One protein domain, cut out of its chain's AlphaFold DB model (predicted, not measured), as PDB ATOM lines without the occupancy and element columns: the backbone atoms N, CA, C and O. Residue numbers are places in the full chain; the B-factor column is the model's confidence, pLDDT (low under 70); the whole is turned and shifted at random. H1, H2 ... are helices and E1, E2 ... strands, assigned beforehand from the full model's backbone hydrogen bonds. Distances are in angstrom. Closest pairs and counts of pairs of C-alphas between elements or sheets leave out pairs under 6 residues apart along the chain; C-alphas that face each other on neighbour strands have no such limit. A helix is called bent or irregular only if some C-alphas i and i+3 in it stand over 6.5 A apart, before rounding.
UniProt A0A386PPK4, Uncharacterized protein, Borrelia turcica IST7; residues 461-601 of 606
ATOM      1  N   ASN A 461     235.740 213.032 186.239       84.81
ATOM      2  CA  ASN A 461     234.370 212.567 186.486       84.81
ATOM      3  C   ASN A 461     234.297 211.424 187.517       84.81
ATOM      4  O   ASN A 461     233.264 211.227 188.147       84.81
ATOM      5  N   ASN A 462     235.390 210.682 187.712       88.88
ATOM      6  CA  ASN A 462     235.504 209.594 188.681       88.88
ATOM      7  C   ASN A 462     236.267 210.004 189.957       88.88
ATOM      8  O   ASN A 462     236.736 209.134 190.695       88.88
ATOM      9  N   GLN A 463     236.399 211.304 190.252       88.69
ATOM     10  CA  GLN A 463     237.195 211.790 191.386       88.69
ATOM     11  C   GLN A 463     236.751 211.196 192.733       88.69
ATOM     12  O   GLN A 463     237.598 210.815 193.542       88.69
ATOM     13  N   ASP A 464     235.448 211.038 192.968       92.06
ATOM     14  CA  ASP A 464     234.931 210.444 194.210       92.06
ATOM     15  C   ASP A 464     235.329 208.971 194.364       92.06
ATOM     16  O   ASP A 464     235.723 208.525 195.449       92.06
ATOM     17  N   LEU A 465     235.297 208.214 193.264       93.19
ATOM     18  CA  LEU A 465     235.763 206.830 193.230       93.19
ATOM     19  C   LEU A 465     237.270 206.759 193.503       93.19
ATOM     20  O   LEU A 465     237.702 205.948 194.325       93.19
ATOM     21  N   ILE A 466     238.061 207.627 192.867       92.56
ATOM     22  CA  ILE A 466     239.510 207.740 193.087       92.56
ATOM     23  C   ILE A 466     239.799 208.004 194.568       92.56
ATOM     24  O   ILE A 466     240.571 207.266 195.186       92.56
ATOM     25  N   ASN A 467     239.137 209.002 195.157       92.06
ATOM     26  CA  ASN A 467     239.285 209.361 196.566       92.06
ATOM     27  C   ASN A 467     238.958 208.168 197.482       92.06
ATOM     28  O   ASN A 467     239.727 207.847 198.393       92.06
ATOM     29  N   SER A 468     237.856 207.459 197.208       94.31
ATOM     30  CA  SER A 468     237.442 206.272 197.966       94.31
ATOM     31  C   SER A 468     238.457 205.129 197.874       94.31
ATOM     32  O   SER A 468     238.803 204.510 198.885       94.31
ATOM     33  N   LEU A 469     238.967 204.844 196.672       94.06
ATOM     34  CA  LEU A 469     239.958 203.795 196.442       94.06
ATOM     35  C   LEU A 469     241.273 204.097 197.164       94.06
ATOM     36  O   LEU A 469     241.808 203.229 197.856       94.06
ATOM     37  N   VAL A 470     241.773 205.329 197.048       92.56
ATOM     38  CA  VAL A 470     243.012 205.755 197.711       92.56
ATOM     39  C   VAL A 470     242.881 205.642 199.229       92.56
ATOM     40  O   VAL A 470     243.762 205.072 199.878       92.56
ATOM     41  N   LEU A 471     241.753 206.087 199.789       93.69
ATOM     42  CA  LEU A 471     241.468 205.971 201.218       93.69
ATOM     43  C   LEU A 471     241.459 204.507 201.692       93.69
ATOM     44  O   LEU A 471     242.008 204.192 202.747       93.69
ATOM     45  N   LYS A 472     240.864 203.596 200.911       92.88
ATOM     46  CA  LYS A 472     240.736 202.175 201.279       92.88
ATOM     47  C   LYS A 472     242.040 201.386 201.134       92.88
ATOM     48  O   LYS A 472     242.305 200.512 201.964       92.88
ATOM     49  N   GLN A 473     242.831 201.648 200.088       94.06
ATOM     50  CA  GLN A 473     243.953 200.776 199.714       94.06
ATOM     51  C   GLN A 473     245.332 201.292 200.142       94.06
ATOM     52  O   GLN A 473     246.197 200.475 200.459       94.06
ATOM     53  N   SER A 474     245.560 202.612 200.166       92.56
ATOM     54  CA  SER A 474     246.913 203.201 200.230       92.56
ATOM     55  C   SER A 474     247.763 202.698 201.399       92.56
ATOM     56  O   SER A 474     248.837 202.134 201.186       92.56
ATOM     57  N   ASP A 475     247.270 202.820 202.634       93.00
ATOM     58  CA  ASP A 475     248.013 202.407 203.830       93.00
ATOM     59  C   ASP A 475     248.224 200.885 203.889       93.00
ATOM     60  O   ASP A 475     249.262 200.410 204.359       93.00
ATOM     61  N   SER A 476     247.256 200.101 203.401       92.06
ATOM     62  CA  SER A 476     247.363 198.639 203.372       92.06
ATOM     63  C   SER A 476     248.416 198.177 202.367       92.06
ATOM     64  O   SER A 476     249.269 197.357 202.713       92.06
ATOM     65  N   LEU A 477     248.391 198.724 201.149       92.75
ATOM     66  CA  LEU A 477     249.369 198.427 200.104       92.75
ATOM     67  C   LEU A 477     250.769 198.864 200.525       92.75
ATOM     68  O   LEU A 477     251.702 198.070 200.423       92.75
ATOM     69  N   PHE A 478     250.909 200.073 201.079       93.12
ATOM     70  CA  PHE A 478     252.189 200.579 201.568       93.12
ATOM     71  C   PHE A 478     252.819 199.622 202.590       93.12
ATOM     72  O   PHE A 478     253.970 199.215 202.432       93.12
ATOM     73  N   ARG A 479     252.049 199.189 203.602       92.62
ATOM     74  CA  ARG A 479     252.527 198.236 204.620       92.62
ATOM     75  C   ARG A 479     252.902 196.885 204.016       92.62
ATOM     76  O   ARG A 479     253.943 196.336 204.365       92.62
ATOM     77  N   GLN A 480     252.074 196.336 203.126       93.19
ATOM     78  CA  GLN A 480     252.339 195.039 202.499       93.19
ATOM     79  C   GLN A 480     253.611 195.073 201.641       93.19
ATOM     80  O   GLN A 480     254.462 194.196 201.787       93.19
ATOM     81  N   ILE A 481     253.777 196.105 200.811       89.56
ATOM     82  CA  ILE A 481     254.952 196.275 199.949       89.56
ATOM     83  C   ILE A 481     256.210 196.490 200.797       89.56
ATOM     84  O   ILE A 481     257.192 195.784 200.585       89.56
ATOM     85  N   LYS A 482     256.180 197.372 201.811       88.00
ATOM     86  CA  LYS A 482     257.326 197.595 202.714       88.00
ATOM     87  C   LYS A 482     257.716 196.346 203.506       88.00
ATOM     88  O   LYS A 482     258.901 196.076 203.681       88.00
ATOM     89  N   ASN A 483     256.748 195.544 203.946       88.06
ATOM     90  CA  ASN A 483     257.035 194.277 204.621       88.06
ATOM     91  C   ASN A 483     257.708 193.263 203.685       88.06
ATOM     92  O   ASN A 483     258.584 192.518 204.120       88.06
ATOM     93  N   ILE A 484     257.295 193.209 202.416       85.50
ATOM     94  CA  ILE A 484     257.914 192.326 201.421       85.50
ATOM     95  C   ILE A 484     259.306 192.836 201.041       85.50
ATOM     96  O   ILE A 484     260.238 192.039 200.995       85.50
ATOM     97  N   GLU A 485     259.468 194.145 200.851       79.50
ATOM     98  CA  GLU A 485     260.763 194.785 200.614       79.50
ATOM     99  C   GLU A 485     261.772 194.393 201.705       79.50
ATOM    100  O   GLU A 485     262.813 193.819 201.390       79.50
ATOM    101  N   LYS A 486     261.428 194.600 202.984       80.31
ATOM    102  CA  LYS A 486     262.289 194.241 204.124       80.31
ATOM    103  C   LYS A 486     262.691 192.765 204.134       80.31
ATOM    104  O   LYS A 486     263.834 192.443 204.426       80.31
ATOM    105  N   LYS A 487     261.768 191.861 203.789       80.31
ATOM    106  CA  LYS A 487     262.051 190.415 203.716       80.31
ATOM    107  C   LYS A 487     263.023 190.045 202.595       80.31
ATOM    108  O   LYS A 487     263.665 189.001 202.668       80.31
ATOM    109  N   ILE A 488     263.067 190.832 201.523       74.31
ATOM    110  CA  ILE A 488     263.847 190.515 200.321       74.31
ATOM    111  C   ILE A 488     265.228 191.169 200.363       74.31
ATOM    112  O   ILE A 488     266.197 190.534 199.932       74.31
ATOM    113  N   PHE A 489     265.302 192.398 200.880       71.38
ATOM    114  CA  PHE A 489     266.454 193.295 200.808       71.38
ATOM    115  C   PHE A 489     266.998 193.659 202.202       71.38
ATOM    116  O   PHE A 489     267.088 194.850 202.474       71.38
ATOM    117  N   ASN A 490     267.306 192.671 203.067       63.47
ATOM    118  CA  ASN A 490     267.879 192.848 204.425       63.47
ATOM    119  C   ASN A 490     268.660 194.170 204.596       63.47
ATOM    120  O   ASN A 490     269.440 194.503 203.705       63.47
ATOM    121  N   ASP A 491     268.475 194.857 205.732       56.34
ATOM    122  CA  ASP A 491     268.796 196.275 206.027       56.34
ATOM    123  C   ASP A 491     270.206 196.817 205.643       56.34
ATOM    124  O   ASP A 491     270.432 198.018 205.739       56.34
ATOM    125  N   ASP A 492     271.125 195.999 205.125       48.91
ATOM    126  CA  ASP A 492     272.552 196.296 204.930       48.91
ATOM    127  C   ASP A 492     272.971 196.720 203.503       48.91
ATOM    128  O   ASP A 492     274.156 196.671 203.169       48.91
ATOM    129  N   MET A 493     272.052 197.111 202.610       52.75
ATOM    130  CA  MET A 493     272.436 197.538 201.250       52.75
ATOM    131  C   MET A 493     271.842 198.898 200.862       52.75
ATOM    132  O   MET A 493     270.663 198.982 200.491       52.75
ATOM    133  N   GLU A 494     272.690 199.936 200.902       49.72
ATOM    134  CA  GLU A 494     272.512 201.224 200.212       49.72
ATOM    135  C   GLU A 494     272.461 200.973 198.695       49.72
ATOM    136  O   GLU A 494     273.476 200.966 198.006       49.72
ATOM    137  N   MET A 495     271.275 200.687 198.162       57.97
ATOM    138  CA  MET A 495     271.054 200.570 196.721       57.97
ATOM    139  C   MET A 495     269.907 201.471 196.297       57.97
ATOM    140  O   MET A 495     268.891 201.544 196.989       57.97
ATOM    141  N   ASP A 496     270.022 202.051 195.104       57.66
ATOM    142  CA  ASP A 496     268.895 202.676 194.418       57.66
ATOM    143  C   ASP A 496     267.829 201.615 194.122       57.66
ATOM    144  O   ASP A 496     267.991 200.735 193.262       57.66
ATOM    145  N   ARG A 497     266.710 201.708 194.843       69.44
ATOM    146  CA  ARG A 497     265.561 200.810 194.703       69.44
ATOM    147  C   ARG A 497     264.466 201.501 193.900       69.44
ATOM    148  O   ARG A 497     263.947 202.551 194.280       69.44
ATOM    149  N   LYS A 498     264.092 200.887 192.779       73.12
ATOM    150  CA  LYS A 498     263.040 201.374 191.876       73.12
ATOM    151  C   LYS A 498     261.890 200.378 191.848       73.12
ATOM    152  O   LYS A 498     262.111 199.166 191.864       73.12
ATOM    153  N   MET A 499     260.665 200.888 191.791       73.50
ATOM    154  CA  MET A 499     259.456 200.084 191.636       73.50
ATOM    155  C   MET A 499     258.783 200.393 190.312       73.50
ATOM    156  O   MET A 499     258.618 201.558 189.953       73.50
ATOM    157  N   HIS A 500     258.377 199.351 189.599       80.75
ATOM    158  CA  HIS A 500     257.548 199.467 188.407       80.75
ATOM    159  C   HIS A 500     256.164 198.898 188.724       80.75
ATOM    160  O   HIS A 500     256.058 197.766 189.183       80.75
ATOM    161  N   PHE A 501     255.111 199.661 188.479       77.06
ATOM    162  CA  PHE A 501     253.719 199.277 188.671       77.06
ATOM    163  C   PHE A 501     253.078 199.075 187.308       77.06
ATOM    164  O   PHE A 501     253.002 200.002 186.514       77.06
ATOM    165  N   SER A 502     252.614 197.862 187.043       78.06
ATOM    166  CA  SER A 502     251.975 197.470 185.789       78.06
ATOM    167  C   SER A 502     250.469 197.373 186.036       78.06
ATOM    168  O   SER A 502     249.989 196.343 186.520       78.06
ATOM    169  N   GLY A 503     249.758 198.481 185.804       76.44
ATOM    170  CA  GLY A 503     248.293 198.580 185.818       76.44
ATOM    171  C   GLY A 503     247.734 198.564 184.393       76.44
ATOM    172  O   GLY A 503     248.176 197.756 183.579       76.44
ATOM    173  N   VAL A 504     246.802 199.472 184.076       76.81
ATOM    174  CA  VAL A 504     246.497 199.802 182.665       76.81
ATOM    175  C   VAL A 504     247.735 200.407 181.995       76.81
ATOM    176  O   VAL A 504     248.045 200.083 180.853       76.81
ATOM    177  N   TYR A 505     248.480 201.218 182.749       74.50
ATOM    178  CA  TYR A 505     249.726 201.860 182.333       74.50
ATOM    179  C   TYR A 505     250.890 201.493 183.270       74.50
ATOM    180  O   TYR A 505     250.674 201.079 184.417       74.50
ATOM    181  N   HIS A 506     252.127 201.635 182.788       71.31
ATOM    182  CA  HIS A 506     253.352 201.214 183.477       71.31
ATOM    183  C   HIS A 506     254.017 202.359 184.252       71.31
ATOM    184  O   HIS A 506     254.890 203.040 183.737       71.31
ATOM    185  N   GLN A 507     253.701 202.552 185.528       71.75
ATOM    186  CA  GLN A 507     254.279 203.643 186.321       71.75
ATOM    187  C   GLN A 507     255.601 203.253 186.991       71.75
ATOM    188  O   GLN A 507     255.687 202.229 187.669       71.75
ATOM    189  N   LYS A 508     256.627 204.099 186.867       75.06
ATOM    190  CA  LYS A 508     257.924 203.922 187.535       75.06
ATOM    191  C   LYS A 508     258.091 204.939 188.655       75.06
ATOM    192  O   LYS A 508     257.990 206.134 188.410       75.06
ATOM    193  N   ILE A 509     258.396 204.466 189.861       75.06
ATOM    194  CA  ILE A 509     258.599 205.324 191.034       75.06
ATOM    195  C   ILE A 509     259.818 204.887 191.846       75.06
ATOM    196  O   ILE A 509     260.221 203.717 191.820       75.06
ATOM    197  N   PHE A 510     260.392 205.823 192.596       75.00
ATOM    198  CA  PHE A 510     261.383 205.500 193.618       75.00
ATOM    199  C   PHE A 510     260.701 204.938 194.868       75.00
ATOM    200  O   PHE A 510     259.556 205.269 195.184       75.00
ATOM    201  N   ILE A 511     261.401 204.058 195.586       77.56
ATOM    202  CA  ILE A 511     260.861 203.390 196.779       77.56
ATOM    203  C   ILE A 511     260.472 204.372 197.892       77.56
ATOM    204  O   ILE A 511     259.520 204.114 198.633       77.56
ATOM    205  N   ASP A 512     261.193 205.487 197.999       77.56
ATOM    206  CA  ASP A 512     260.995 206.500 199.040       77.56
ATOM    207  C   ASP A 512     259.777 207.382 198.749       77.56
ATOM    208  O   ASP A 512     259.078 207.812 199.666       77.56
ATOM    209  N   GLU A 513     259.425 207.526 197.472       80.06
ATOM    210  CA  GLU A 513     258.225 208.231 197.015       80.06
ATOM    211  C   GLU A 513     256.952 207.376 197.143       80.06
ATOM    212  O   GLU A 513     255.840 207.885 196.994       80.06
ATOM    213  N   LEU A 514     257.071 206.070 197.429       85.75
ATOM    214  CA  LEU A 514     255.947 205.124 197.408       85.75
ATOM    215  C   LEU A 514     254.757 205.591 198.252       85.75
ATOM    216  O   LEU A 514     253.607 205.469 197.828       85.75
ATOM    217  N   LYS A 515     255.020 206.097 199.462       87.06
ATOM    218  CA  LYS A 515     253.959 206.535 200.379       87.06
ATOM    219  C   LYS A 515     253.174 207.701 199.791       87.06
ATOM    220  O   LYS A 515     251.949 207.699 199.859       87.06
ATOM    221  N   GLU A 516     253.879 208.676 199.234       82.94
ATOM    222  CA  GLU A 516     253.281 209.851 198.610       82.94
ATOM    223  C   GLU A 516     252.486 209.447 197.364       82.94
ATOM    224  O   GLU A 516     251.300 209.750 197.261       82.94
ATOM    225  N   LYS A 517     253.089 208.652 196.472       84.88
ATOM    226  CA  LYS A 517     252.459 208.207 195.220       84.88
ATOM    227  C   LYS A 517     251.220 207.339 195.442       84.88
ATOM    228  O   LYS A 517     250.261 207.461 194.684       84.88
ATOM    229  N   LEU A 518     251.194 206.505 196.486       88.00
ATOM    230  CA  LEU A 518     249.997 205.742 196.867       88.00
ATOM    231  C   LEU A 518     248.898 206.615 197.479       88.00
ATOM    232  O   LEU A 518     247.734 206.240 197.397       88.00
ATOM    233  N   LYS A 519     249.243 207.735 198.123       89.75
ATOM    234  CA  LYS A 519     248.268 208.659 198.725       89.75
ATOM    235  C   LYS A 519     247.804 209.752 197.771       89.75
ATOM    236  O   LYS A 519     246.855 210.459 198.094       89.75
ATOM    237  N   ASN A 520     248.448 209.889 196.616       83.62
ATOM    238  CA  ASN A 520     248.048 210.858 195.618       83.62
ATOM    239  C   ASN A 520     246.642 210.532 195.089       83.62
ATOM    240  O   ASN A 520     246.385 209.417 194.643       83.62
ATOM    241  N   THR A 521     245.749 211.518 195.121       82.75
ATOM    242  CA  THR A 521     244.425 211.484 194.480       82.75
ATOM    243  C   THR A 521     244.350 212.411 193.269       82.75
ATOM    244  O   THR A 521     243.355 212.386 192.546       82.75
ATOM    245  N   LYS A 522     245.388 213.229 193.045       78.31
ATOM    246  CA  LYS A 522     245.431 214.213 191.969       78.31
ATOM    247  C   LYS A 522     245.676 213.523 190.635       78.31
ATOM    248  O   LYS A 522     246.670 212.813 190.467       78.31
ATOM    249  N   ILE A 523     244.768 213.770 189.703       74.31
ATOM    250  CA  ILE A 523     244.906 213.436 188.287       74.31
ATOM    251  C   ILE A 523     245.897 214.427 187.695       74.31
ATOM    252  O   ILE A 523     245.740 215.633 187.900       74.31
ATOM    253  N   LEU A 524     246.911 213.941 186.978       66.69
ATOM    254  CA  LEU A 524     247.833 214.847 186.310       66.69
ATOM    255  C   LEU A 524     247.080 215.559 185.192       66.69
ATOM    256  O   LEU A 524     246.610 214.932 184.243       66.69
ATOM    257  N   GLN A 525     246.977 216.878 185.313       55.50
ATOM    258  CA  GLN A 525     246.202 217.679 184.377       55.50
ATOM    259  C   GLN A 525     246.940 217.885 183.053       55.50
ATOM    260  O   GLN A 525     246.326 218.273 182.070       55.50
ATOM    261  N   ASN A 526     248.241 217.610 183.011       56.81
ATOM    262  CA  ASN A 526     249.067 217.801 181.832       56.81
ATOM    263  C   ASN A 526     250.118 216.685 181.693       56.81
ATOM    264  O   ASN A 526     251.291 216.860 182.052       56.81
ATOM    265  N   PRO A 527     249.706 215.497 181.231       52.12
ATOM    266  CA  PRO A 527     250.610 214.411 180.878       52.12
ATOM    267  C   PRO A 527     251.405 214.829 179.642       52.12
ATOM    268  O   PRO A 527     250.986 214.617 178.515       52.12
ATOM    269  N   ARG A 528     252.514 215.526 179.884       51.69
ATOM    270  CA  ARG A 528     253.508 215.989 178.912       51.69
ATOM    271  C   ARG A 528     253.301 215.497 177.466       51.69
ATOM    272  O   ARG A 528     253.601 214.351 177.139       51.69
ATOM    273  N   ILE A 529     252.937 216.448 176.611       48.09
ATOM    274  CA  ILE A 529     253.262 216.490 175.183       48.09
ATOM    275  C   ILE A 529     254.794 216.457 175.092       48.09
ATOM    276  O   ILE A 529     255.458 217.477 175.233       48.09
ATOM    277  N   ASN A 530     255.367 215.261 175.018       38.50
ATOM    278  CA  ASN A 530     256.799 215.053 174.860       38.50
ATOM    279  C   ASN A 530     256.966 214.031 173.739       38.50
ATOM    280  O   ASN A 530     257.033 212.830 173.989       38.50
ATOM    281  N   LEU A 531     256.953 214.512 172.496       38.97
ATOM    282  CA  LEU A 531     257.116 213.687 171.296       38.97
ATOM    283  C   LEU A 531     258.566 213.636 170.804       38.97
ATOM    284  O   LEU A 531     258.839 213.045 169.766       38.97
ATOM    285  N   ALA A 532     259.533 214.095 171.606       34.91
ATOM    286  CA  ALA A 532     260.939 213.719 171.428       34.91
ATOM    287  C   ALA A 532     261.208 212.209 171.659       34.91
ATOM    288  O   ALA A 532     262.358 211.786 171.756       34.91
ATOM    289  N   MET A 533     260.165 211.380 171.752       36.16
ATOM    290  CA  MET A 533     260.248 209.924 171.748       36.16
ATOM    291  C   MET A 533     259.378 209.379 170.618       36.16
ATOM    292  O   MET A 533     258.282 208.869 170.826       36.16
ATOM    293  N   GLU A 534     259.909 209.475 169.404       30.20
ATOM    294  CA  GLU A 534     259.424 208.784 168.210       30.20
ATOM    295  C   GLU A 534     259.727 207.267 168.261       30.20
ATOM    296  O   GLU A 534     260.095 206.646 167.270       30.20
ATOM    297  N   GLU A 535     259.567 206.634 169.424       27.94
ATOM    298  CA  GLU A 535     259.594 205.177 169.538       27.94
ATOM    299  C   GLU A 535     258.272 204.706 170.137       27.94
ATOM    300  O   GLU A 535     258.126 204.507 171.337       27.94
ATOM    301  N   ALA A 536     257.326 204.523 169.215       26.72
ATOM    302  CA  ALA A 536     256.031 203.884 169.375       26.72
ATOM    303  C   ALA A 536     255.008 204.607 170.269       26.72
ATOM    304  O   ALA A 536     255.294 205.261 171.267       26.72
ATOM    305  N   ILE A 537     253.748 204.410 169.890       34.16
ATOM    306  CA  ILE A 537     252.561 204.558 170.729       34.16
ATOM    307  C   ILE A 537     252.708 203.524 171.859       34.16
ATOM    308  O   ILE A 537     252.116 202.446 171.836       34.16
ATOM    309  N   VAL A 538     253.621 203.775 172.793       35.00
ATOM    310  CA  VAL A 538     253.833 202.923 173.956       35.00
ATOM    311  C   VAL A 538     252.897 203.443 175.045       35.00
ATOM    312  O   VAL A 538     252.850 204.653 175.282       35.00
ATOM    313  N   PRO A 539     252.206 202.555 175.783       38.91
ATOM    314  CA  PRO A 539     251.416 202.887 176.975       38.91
ATOM    315  C   PRO A 539     252.145 203.736 178.034       38.91
ATOM    316  O   PRO A 539     251.522 204.179 178.995       38.91
ATOM    317  N   GLU A 540     253.452 203.963 177.876       39.81
ATOM    318  CA  GLU A 540     254.293 204.756 178.762       39.81
ATOM    319  C   GLU A 540     253.940 206.257 178.800       39.81
ATOM    320  O   GLU A 540     254.217 206.928 179.793       39.81
ATOM    321  N   GLN A 541     253.275 206.795 177.773       45.72
ATOM    322  CA  GLN A 541     252.935 208.226 177.706       45.72
ATOM    323  C   GLN A 541     251.731 208.616 178.593       45.72
ATOM    324  O   GLN A 541     251.591 209.773 178.985       45.72
ATOM    325  N   HIS A 542     250.899 207.646 178.988       49.53
ATOM    326  CA  HIS A 542     249.729 207.848 179.862       49.53
ATOM    327  C   HIS A 542     250.016 207.563 181.341       49.53
ATOM    328  O   HIS A 542     249.136 207.720 182.193       49.53
ATOM    329  N   ASN A 543     251.243 207.136 181.655       50.19
ATOM    330  CA  ASN A 543     251.632 206.665 182.978       50.19
ATOM    331  C   ASN A 543     251.305 207.665 184.084       50.19
ATOM    332  O   ASN A 543     250.928 207.249 185.169       50.19
ATOM    333  N   ASP A 544     251.411 208.965 183.831       56.66
ATOM    334  CA  ASP A 544     251.254 209.952 184.894       56.66
ATOM    335  C   ASP A 544     249.826 210.513 185.018       56.66
ATOM    336  O   ASP A 544     249.548 211.195 185.999       56.66
ATOM    337  N   ILE A 545     248.901 210.199 184.094       61.28
ATOM    338  CA  ILE A 545     247.519 210.733 184.093       61.28
ATOM    339  C   ILE A 545     246.764 210.301 185.346       61.28
ATOM    340  O   ILE A 545     246.164 211.113 186.054       61.28
ATOM    341  N   TYR A 546     246.785 208.998 185.611       75.12
ATOM    342  CA  TYR A 546     245.978 208.392 186.654       75.12
ATOM    343  C   TYR A 546     246.779 208.221 187.950       75.12
ATOM    344  O   TYR A 546     247.903 207.702 187.922       75.12
ATOM    345  N   PRO A 547     246.186 208.546 189.115       85.00
ATOM    346  CA  PRO A 547     246.748 208.156 190.398       85.00
ATOM    347  C   PRO A 547     247.045 206.655 190.456       85.00
ATOM    348  O   PRO A 547     246.269 205.842 189.949       85.00
ATOM    349  N   LEU A 548     248.139 206.280 191.122       86.44
ATOM    350  CA  LEU A 548     248.698 204.922 191.108       86.44
ATOM    351  C   LEU A 548     247.666 203.827 191.433       86.44
ATOM    352  O   LEU A 548     247.597 202.793 190.769       86.44
ATOM    353  N   ILE A 549     246.827 204.064 192.444       89.44
ATOM    354  CA  ILE A 549     245.777 203.121 192.858       89.44
ATOM    355  C   ILE A 549     244.666 203.023 191.812       89.44
ATOM    356  O   ILE A 549     244.168 201.931 191.550       89.44
ATOM    357  N   TYR A 550     244.290 204.138 191.191       90.31
ATOM    358  CA  TYR A 550     243.240 204.144 190.180       90.31
ATOM    359  C   TYR A 550     243.696 203.472 188.878       90.31
ATOM    360  O   TYR A 550     242.963 202.656 188.324       90.31
ATOM    361  N   ASN A 551     244.947 203.692 188.462       86.44
ATOM    362  CA  ASN A 551     245.567 202.970 187.346       86.44
ATOM    363  C   ASN A 551     245.547 201.439 187.561       86.44
ATOM    364  O   ASN A 551     245.216 200.667 186.663       86.44
ATOM    365  N   MET A 552     245.854 200.986 188.779       88.38
ATOM    366  CA  MET A 552     245.761 199.569 189.150       88.38
ATOM    367  C   MET A 552     244.317 199.046 189.182       88.38
ATOM    368  O   MET A 552     244.075 197.892 188.839       88.38
ATOM    369  N   TYR A 553     243.355 199.876 189.593       90.75
ATOM    370  CA  TYR A 553     241.940 199.501 189.658       90.75
ATOM    371  C   TYR A 553     241.358 199.226 188.266       90.75
ATOM    372  O   TYR A 553     240.680 198.213 188.077       90.75
ATOM    373  N   LEU A 554     241.668 200.097 187.301       87.12
ATOM    374  CA  LEU A 554     241.185 200.000 185.922       87.12
ATOM    375  C   LEU A 554     241.748 198.788 185.161       87.12
ATOM    376  O   LEU A 554     241.169 198.379 184.159       87.12
ATOM    377  N   ALA A 555     242.855 198.195 185.618       84.62
ATOM    378  CA  ALA A 555     243.497 197.081 184.927       84.62
ATOM    379  C   ALA A 555     242.565 195.864 184.870       84.62
ATOM    380  O   ALA A 555     242.126 195.370 185.909       84.62
ATOM    381  N   GLU A 556     242.275 195.340 183.676       82.38
ATOM    382  CA  GLU A 556     241.446 194.134 183.523       82.38
ATOM    383  C   GLU A 556     242.081 192.934 184.237       82.38
ATOM    384  O   GLU A 556     241.427 192.207 184.990       82.38
ATOM    385  N   LYS A 557     243.393 192.773 184.044       84.31
ATOM    386  CA  LYS A 557     244.218 191.776 184.726       84.31
ATOM    387  C   LYS A 557     244.701 192.317 186.066       84.31
ATOM    388  O   LYS A 557     244.810 193.518 186.284       84.31
ATOM    389  N   ASN A 558     245.024 191.399 186.968       84.88
ATOM    390  CA  ASN A 558     245.590 191.761 188.258       84.88
ATOM    391  C   ASN A 558     246.936 192.494 188.082       84.88
ATOM    392  O   ASN A 558     247.819 191.957 187.401       84.88
ATOM    393  N   PRO A 559     247.106 193.675 188.700       86.81
ATOM    394  CA  PRO A 559     248.319 194.469 188.564       86.81
ATOM    395  C   PRO A 559     249.569 193.751 189.071       86.81
ATOM    396  O   PRO A 559     249.522 192.971 190.030       86.81
ATOM    397  N   VAL A 560     250.709 194.065 188.456       84.88
ATOM    398  CA  VAL A 560     252.022 193.524 188.835       84.88
ATOM    399  C   VAL A 560     252.934 194.653 189.297       84.88
ATOM    400  O   VAL A 560     253.050 195.669 188.624       84.88
ATOM    401  N   ILE A 561     253.607 194.474 190.433       84.00
ATOM    402  CA  ILE A 561     254.609 195.412 190.949       84.00
ATOM    403  C   ILE A 561     255.969 194.734 190.868       84.00
ATOM    404  O   ILE A 561     256.176 193.700 191.497       84.00
ATOM    405  N   THR A 562     256.908 195.317 190.140       80.19
ATOM    406  CA  THR A 562     258.266 194.797 190.033       80.19
ATOM    407  C   THR A 562     259.224 195.669 190.829       80.19
ATOM    408  O   THR A 562     259.372 196.861 190.566       80.19
ATOM    409  N   LEU A 563     259.871 195.064 191.819       77.88
ATOM    410  CA  LEU A 563     260.905 195.672 192.643       77.88
ATOM    411  C   LEU A 563     262.270 195.392 192.021       77.88
ATOM    412  O   LEU A 563     262.625 194.228 191.827       77.88
ATOM    413  N   TYR A 564     263.036 196.448 191.766       74.62
ATOM    414  CA  TYR A 564     264.400 196.377 191.258       74.62
ATOM    415  C   TYR A 564     265.360 196.997 192.268       74.62
ATOM    416  O   TYR A 564     265.161 198.132 192.696       74.62
ATOM    417  N   SER A 565     266.433 196.277 192.590       67.25
ATOM    418  CA  SER A 565     267.587 196.826 193.307       67.25
ATOM    419  C   SER A 565     268.801 196.756 192.399       67.25
ATOM    420  O   SER A 565     269.138 195.668 191.925       67.25
ATOM    421  N   LYS A 566     269.445 197.896 192.133       58.81
ATOM    422  CA  LYS A 566     270.693 197.955 191.366       58.81
ATOM    423  C   LYS A 566     271.737 198.716 192.177       58.81
ATOM    424  O   LYS A 566     271.468 199.817 192.639       58.81
ATOM    425  N   ASN A 567     272.926 198.135 192.316       49.75
ATOM    426  CA  ASN A 567     274.073 198.840 192.876       49.75
ATOM    427  C   ASN A 567     274.597 199.789 191.787       49.75
ATOM    428  O   ASN A 567     275.139 199.327 190.783       49.75
ATOM    429  N   PHE A 568     274.381 201.097 191.926       44.00
ATOM    430  CA  PHE A 568     274.965 202.098 191.028       44.00
ATOM    431  C   PHE A 568     276.367 202.480 191.520       44.00
ATOM    432  O   PHE A 568     276.630 203.624 191.864       44.00
ATOM    433  N   SER A 569     277.308 201.535 191.516       37.12
ATOM    434  CA  SER A 569     278.707 201.931 191.337       37.12
ATOM    435  C   SER A 569     278.906 202.138 189.838       37.12
ATOM    436  O   SER A 569     278.670 201.218 189.050       37.12
ATOM    437  N   HIS A 570     279.238 203.365 189.436       35.50
ATOM    438  CA  HIS A 570     279.379 203.779 188.042       35.50
ATOM    439  C   HIS A 570     280.093 202.715 187.176       35.50
ATOM    440  O   HIS A 570     281.152 202.220 187.546       35.50
ATOM    441  N   PHE A 571     279.503 202.408 186.013       33.09
ATOM    442  CA  PHE A 571     280.030 201.579 184.910       33.09
ATOM    443  C   PHE A 571     279.844 200.054 184.894       33.09
ATOM    444  O   PHE A 571     280.269 199.449 183.910       33.09
ATOM    445  N   ASP A 572     279.118 199.421 185.822       36.88
ATOM    446  CA  ASP A 572     278.839 197.980 185.686       36.88
ATOM    447  C   ASP A 572     277.359 197.649 185.402       36.88
ATOM    448  O   ASP A 572     276.527 197.490 186.296       36.88
ATOM    449  N   MET A 573     277.003 197.520 184.114       37.66
ATOM    450  CA  MET A 573     275.694 196.990 183.698       37.66
ATOM    451  C   MET A 573     275.548 195.478 183.940       37.66
ATOM    452  O   MET A 573     274.443 194.960 183.779       37.66
ATOM    453  N   SER A 574     276.619 194.777 184.329       37.47
ATOM    454  CA  SER A 574     276.612 193.327 184.542       37.47
ATOM    455  C   SER A 574     276.339 192.906 185.992       37.47
ATOM    456  O   SER A 574     276.119 191.721 186.257       37.47
ATOM    457  N   SER A 575     276.263 193.860 186.928       42.78
ATOM    458  CA  SER A 575     276.002 193.561 188.337       42.78
ATOM    459  C   SER A 575     274.550 193.093 188.576       42.78
ATOM    460  O   SER A 575     273.595 193.765 188.166       42.78
ATOM    461  N   PRO A 576     274.351 191.926 189.222       46.44
ATOM    462  CA  PRO A 576     273.063 191.248 189.290       46.44
ATOM    463  C   PRO A 576     272.094 191.969 190.227       46.44
ATOM    464  O   PRO A 576     272.241 191.941 191.446       46.44
ATOM    465  N   GLY A 577     271.056 192.577 189.657       57.03
ATOM    466  CA  GLY A 577     269.948 193.094 190.449       57.03
ATOM    467  C   GLY A 577     269.069 191.966 190.992       57.03
ATOM    468  O   GLY A 577     268.798 190.981 190.299       57.03
ATOM    469  N   ILE A 578     268.589 192.111 192.227       58.78
ATOM    470  CA  ILE A 578     267.452 191.315 192.699       58.78
ATOM    471  C   ILE A 578     266.204 191.910 192.049       58.78
ATOM    472  O   ILE A 578     265.931 193.104 192.199       58.78
ATOM    473  N   VAL A 579     265.455 191.062 191.346       67.31
ATOM    474  CA  VAL A 579     264.136 191.405 190.806       67.31
ATOM    475  C   VAL A 579     263.090 190.596 191.556       67.31
ATOM    476  O   VAL A 579     263.166 189.363 191.601       67.31
ATOM    477  N   CYS A 580     262.123 191.285 192.155       77.06
ATOM    478  CA  CYS A 580     260.952 190.648 192.739       77.06
ATOM    479  C   CYS A 580     259.685 191.131 192.045       77.06
ATOM    480  O   CYS A 580     259.403 192.322 192.035       77.06
ATOM    481  N   GLU A 581     258.913 190.194 191.504       81.94
ATOM    482  CA  GLU A 581     257.575 190.457 190.988       81.94
ATOM    483  C   GLU A 581     256.546 190.163 192.078       81.94
ATOM    484  O   GLU A 581     256.493 189.059 192.633       81.94
ATOM    485  N   LEU A 582     255.695 191.145 192.341       85.31
ATOM    486  CA  LEU A 582     254.549 191.069 193.227       85.31
ATOM    487  C   LEU A 582     253.270 191.156 192.407       85.31
ATOM    488  O   LEU A 582     253.197 191.865 191.411       85.31
ATOM    489  N   PHE A 583     252.244 190.465 192.860       88.81
ATOM    490  CA  PHE A 583     250.915 190.495 192.282       88.81
ATOM    491  C   PHE A 583     249.945 191.161 193.249       88.81
ATOM    492  O   PHE A 583     249.972 190.858 194.446       88.81
ATOM    493  N   VAL A 584     249.076 192.020 192.724       89.06
ATOM    494  CA  VAL A 584     248.011 192.684 193.479       89.06
ATOM    495  C   VAL A 584     246.683 191.985 193.194       89.06
ATOM    496  O   VAL A 584     246.124 192.084 192.108       89.06
ATOM    497  N   ASP A 585     246.179 191.265 194.190       87.81
ATOM    498  CA  ASP A 585     244.882 190.593 194.169       87.81
ATOM    499  C   ASP A 585     243.778 191.599 194.513       87.81
ATOM    500  O   ASP A 585     243.617 191.978 195.681       87.81
ATOM    501  N   LYS A 586     243.034 192.024 193.486       88.00
ATOM    502  CA  LYS A 586     241.925 192.982 193.599       88.00
ATOM    503  C   LYS A 586     240.553 192.331 193.826       88.00
ATOM    504  O   LYS A 586     239.547 193.029 193.811       88.00
ATOM    505  N   SER A 587     240.487 191.012 194.057       83.06
ATOM    506  CA  SER A 587     239.219 190.270 194.231       83.06
ATOM    507  C   SER A 587     238.468 190.565 195.536       83.06
ATOM    508  O   SER A 587     237.365 190.068 195.746       83.06
ATOM    509  N   LYS A 588     239.072 191.338 196.443       81.25
ATOM    510  CA  LYS A 588     238.517 191.684 197.755       81.25
ATOM    511  C   LYS A 588     238.572 193.187 197.977       81.25
ATOM    512  O   LYS A 588     239.468 193.851 197.467       81.25
ATOM    513  N   ASP A 589     237.705 193.680 198.860       80.75
ATOM    514  CA  ASP A 589     237.645 195.095 199.253       80.75
ATOM    515  C   ASP A 589     238.970 195.660 199.769       80.75
ATOM    516  O   ASP A 589     239.217 196.853 199.640       80.75
ATOM    517  N   LYS A 590     239.829 194.821 200.358       86.75
ATOM    518  CA  LYS A 590     241.220 195.163 200.683       86.75
ATOM    519  C   LYS A 590     242.144 194.338 199.809       86.75
ATOM    520  O   LYS A 590     242.177 193.109 199.938       86.75
ATOM    521  N   TRP A 591     242.906 195.014 198.961       92.44
ATOM    522  CA  TRP A 591     243.804 194.355 198.025       92.44
ATOM    523  C   TRP A 591     244.933 193.638 198.756       92.44
ATOM    524  O   TRP A 591     245.473 194.124 199.757       92.44
ATOM    525  N   LYS A 592     245.298 192.458 198.251       91.31
ATOM    526  CA  LYS A 592     246.379 191.650 198.824       91.31
ATOM    527  C   LYS A 592     247.564 191.584 197.880       91.31
ATOM    528  O   LYS A 592     247.407 191.233 196.717       91.31
ATOM    529  N   VAL A 593     248.755 191.844 198.401       90.06
ATOM    530  CA  VAL A 593     250.008 191.752 197.653       90.06
ATOM    531  C   VAL A 593     250.659 190.400 197.931       90.06
ATOM    532  O   VAL A 593     250.840 190.016 199.088       90.06
ATOM    533  N   ARG A 594     251.005 189.656 196.877       87.31
ATOM    534  CA  ARG A 594     251.668 188.345 196.981       87.31
ATOM    535  C   ARG A 594     252.934 188.310 196.143       87.31
ATOM    536  O   ARG A 594     252.980 188.903 195.073       87.31
ATOM    537  N   ILE A 595     253.943 187.580 196.607       84.38
ATOM    538  CA  ILE A 595     255.166 187.351 195.833       84.38
ATOM    539  C   ILE A 595     254.837 186.367 194.709       84.38
ATOM    540  O   ILE A 595     254.399 185.250 194.974       84.38
ATOM    541  N   LYS A 596     255.049 186.790 193.463       80.00
ATOM    542  CA  LYS A 596     254.897 185.952 192.271       80.00
ATOM    543  C   LYS A 596     256.218 185.283 191.907       80.00
ATOM    544  O   LYS A 596     256.247 184.092 191.610       80.00
ATOM    545  N   LYS A 597     257.314 186.045 191.927       77.25
ATOM    546  CA  LYS A 597     258.643 185.559 191.542       77.25
ATOM    547  C   LYS A 597     259.736 186.352 192.248       77.25
ATOM    548  O   LYS A 597     259.620 187.563 192.414       77.25
ATOM    549  N   VAL A 598     260.817 185.671 192.613       72.94
ATOM    550  CA  VAL A 598     262.071 186.294 193.052       72.94
ATOM    551  C   VAL A 598     263.189 185.710 192.202       72.94
ATOM    552  O   VAL A 598     263.406 184.501 192.220       72.94
ATOM    553  N   SER A 599     263.898 186.545 191.447       66.50
ATOM    554  CA  SER A 599     265.120 186.126 190.760       66.50
ATOM    555  C   SER A 599     266.333 186.699 191.480       66.50
ATOM    556  O   SER A 599     266.541 187.912 191.494       66.50
ATOM    557  N   ARG A 600     267.150 185.812 192.055       59.25
ATOM    558  CA  ARG A 600     268.507 186.113 192.522       59.25
ATOM    559  C   ARG A 600     269.484 185.445 191.556       59.25
ATOM    560  O   ARG A 600     269.588 184.222 191.554       59.25
ATOM    561  N   LYS A 601     270.191 186.211 190.721       44.94
ATOM    562  CA  LYS A 601     271.367 185.687 190.006       44.94
ATOM    563  C   LYS A 601     272.611 185.979 190.843       44.94
ATOM    564  O   LYS A 601     273.234 187.014 190.703       44.94
TER     565      LYS A 601
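This is residues 461 to 601 of the 606 residues of an uncharacterized protein of Borrelia turcica IST7 (UniProt A0A386PPK4). A strongly twisted sheet of five strands has the long arm H1b of a bent helix slanting over one face, while the other arm, H1a, runs on beyond the sheet. H4 packs on the sheet near H1a, short H2 packs on H1a, H1b and H4, and a wide loop, residues 520 to 538, swings away before tiny H3. The 141 printed residues run H1 E1 E2 H2 H3 H4 E3 E4 E5, four named helices and five strands; the sheet, in order E2 E1 E3 E4 E5, is antiparallel. The class is mixed, and the whole is compact, with a radius of gyration of the C-alphas of 15.9 A and spans of 46 by 39 by 24 A.

Start at C-alpha 496, (268.895, 202.676, 194.418), where E1, residues 496 to 502, begins its 19.7 A. E2 is residues 506 to 510, 13.6 A; E3, 560 to 566, 19.4 A; E4, 578 to 585, 22.6 A; and E5, 592 to 599, 21.1 A, ending at (265.120, 186.126, 190.760). H1, residues 463 to 488, was assigned as one helix by its hydrogen bonds but is bent: C-alphas 472 and 475 are 7.7 A apart. Its arm H1a, 463 to 472, starts at (237.195, 211.790, 191.386) and spans 14.2 A; H1b, 475 to 488, spans 20.1 A. H2 is residues 514 to 519, 8.6 A; H3, 539 to 542, 6.0 A; H4, 548 to 554, 10.4 A.

Look first at the inner strands: N 500 and O 562 of E1 and E3 are 2.9 A apart, within hydrogen-bond range, as are N 563 and O 580 of E3 and E4 at 2.8 A. Toward the edge strands, find N 501 and O 507 of E1 and E2 at 2.8 A, and N 583 and O 594 of E4 and E5 at 2.8 A. E3 E4 E5 form a meander, each strand the antiparallel neighbour of the one before. H1b and H4 on one face make two layers, helices over a sheet. H1b lies over E3 and E4 at a height over the sheet of 7.9 A, slantwise, at 43 degrees to E3 on the local plane. H4 has a height of 9.1 A. H1a touches H4, C-alphas 466 and 550 closest at 5.9 A. H1b touches H2 with residues 475 to 478 alone, at a shallow tilt of 13 degrees, opposite ways; Phe 478 and Lys 515 have the closest C-alphas, 6.3 A. H3 only grazes the sheet. In H1a, H1b, H2 and H4 every O i to N i+4 pair is within hydrogen-bond range; H3 is too short for one.

The farthest C-alphas, Asn 461 and Phe 571, are 47.0 A apart, and the printed part has no cut. The links H2 to H3 and E3 to E4 are long. In this model, pLDDT is under 70 at residues 490 to 497, 524 to 545, 565 to 579 and 599 to 601.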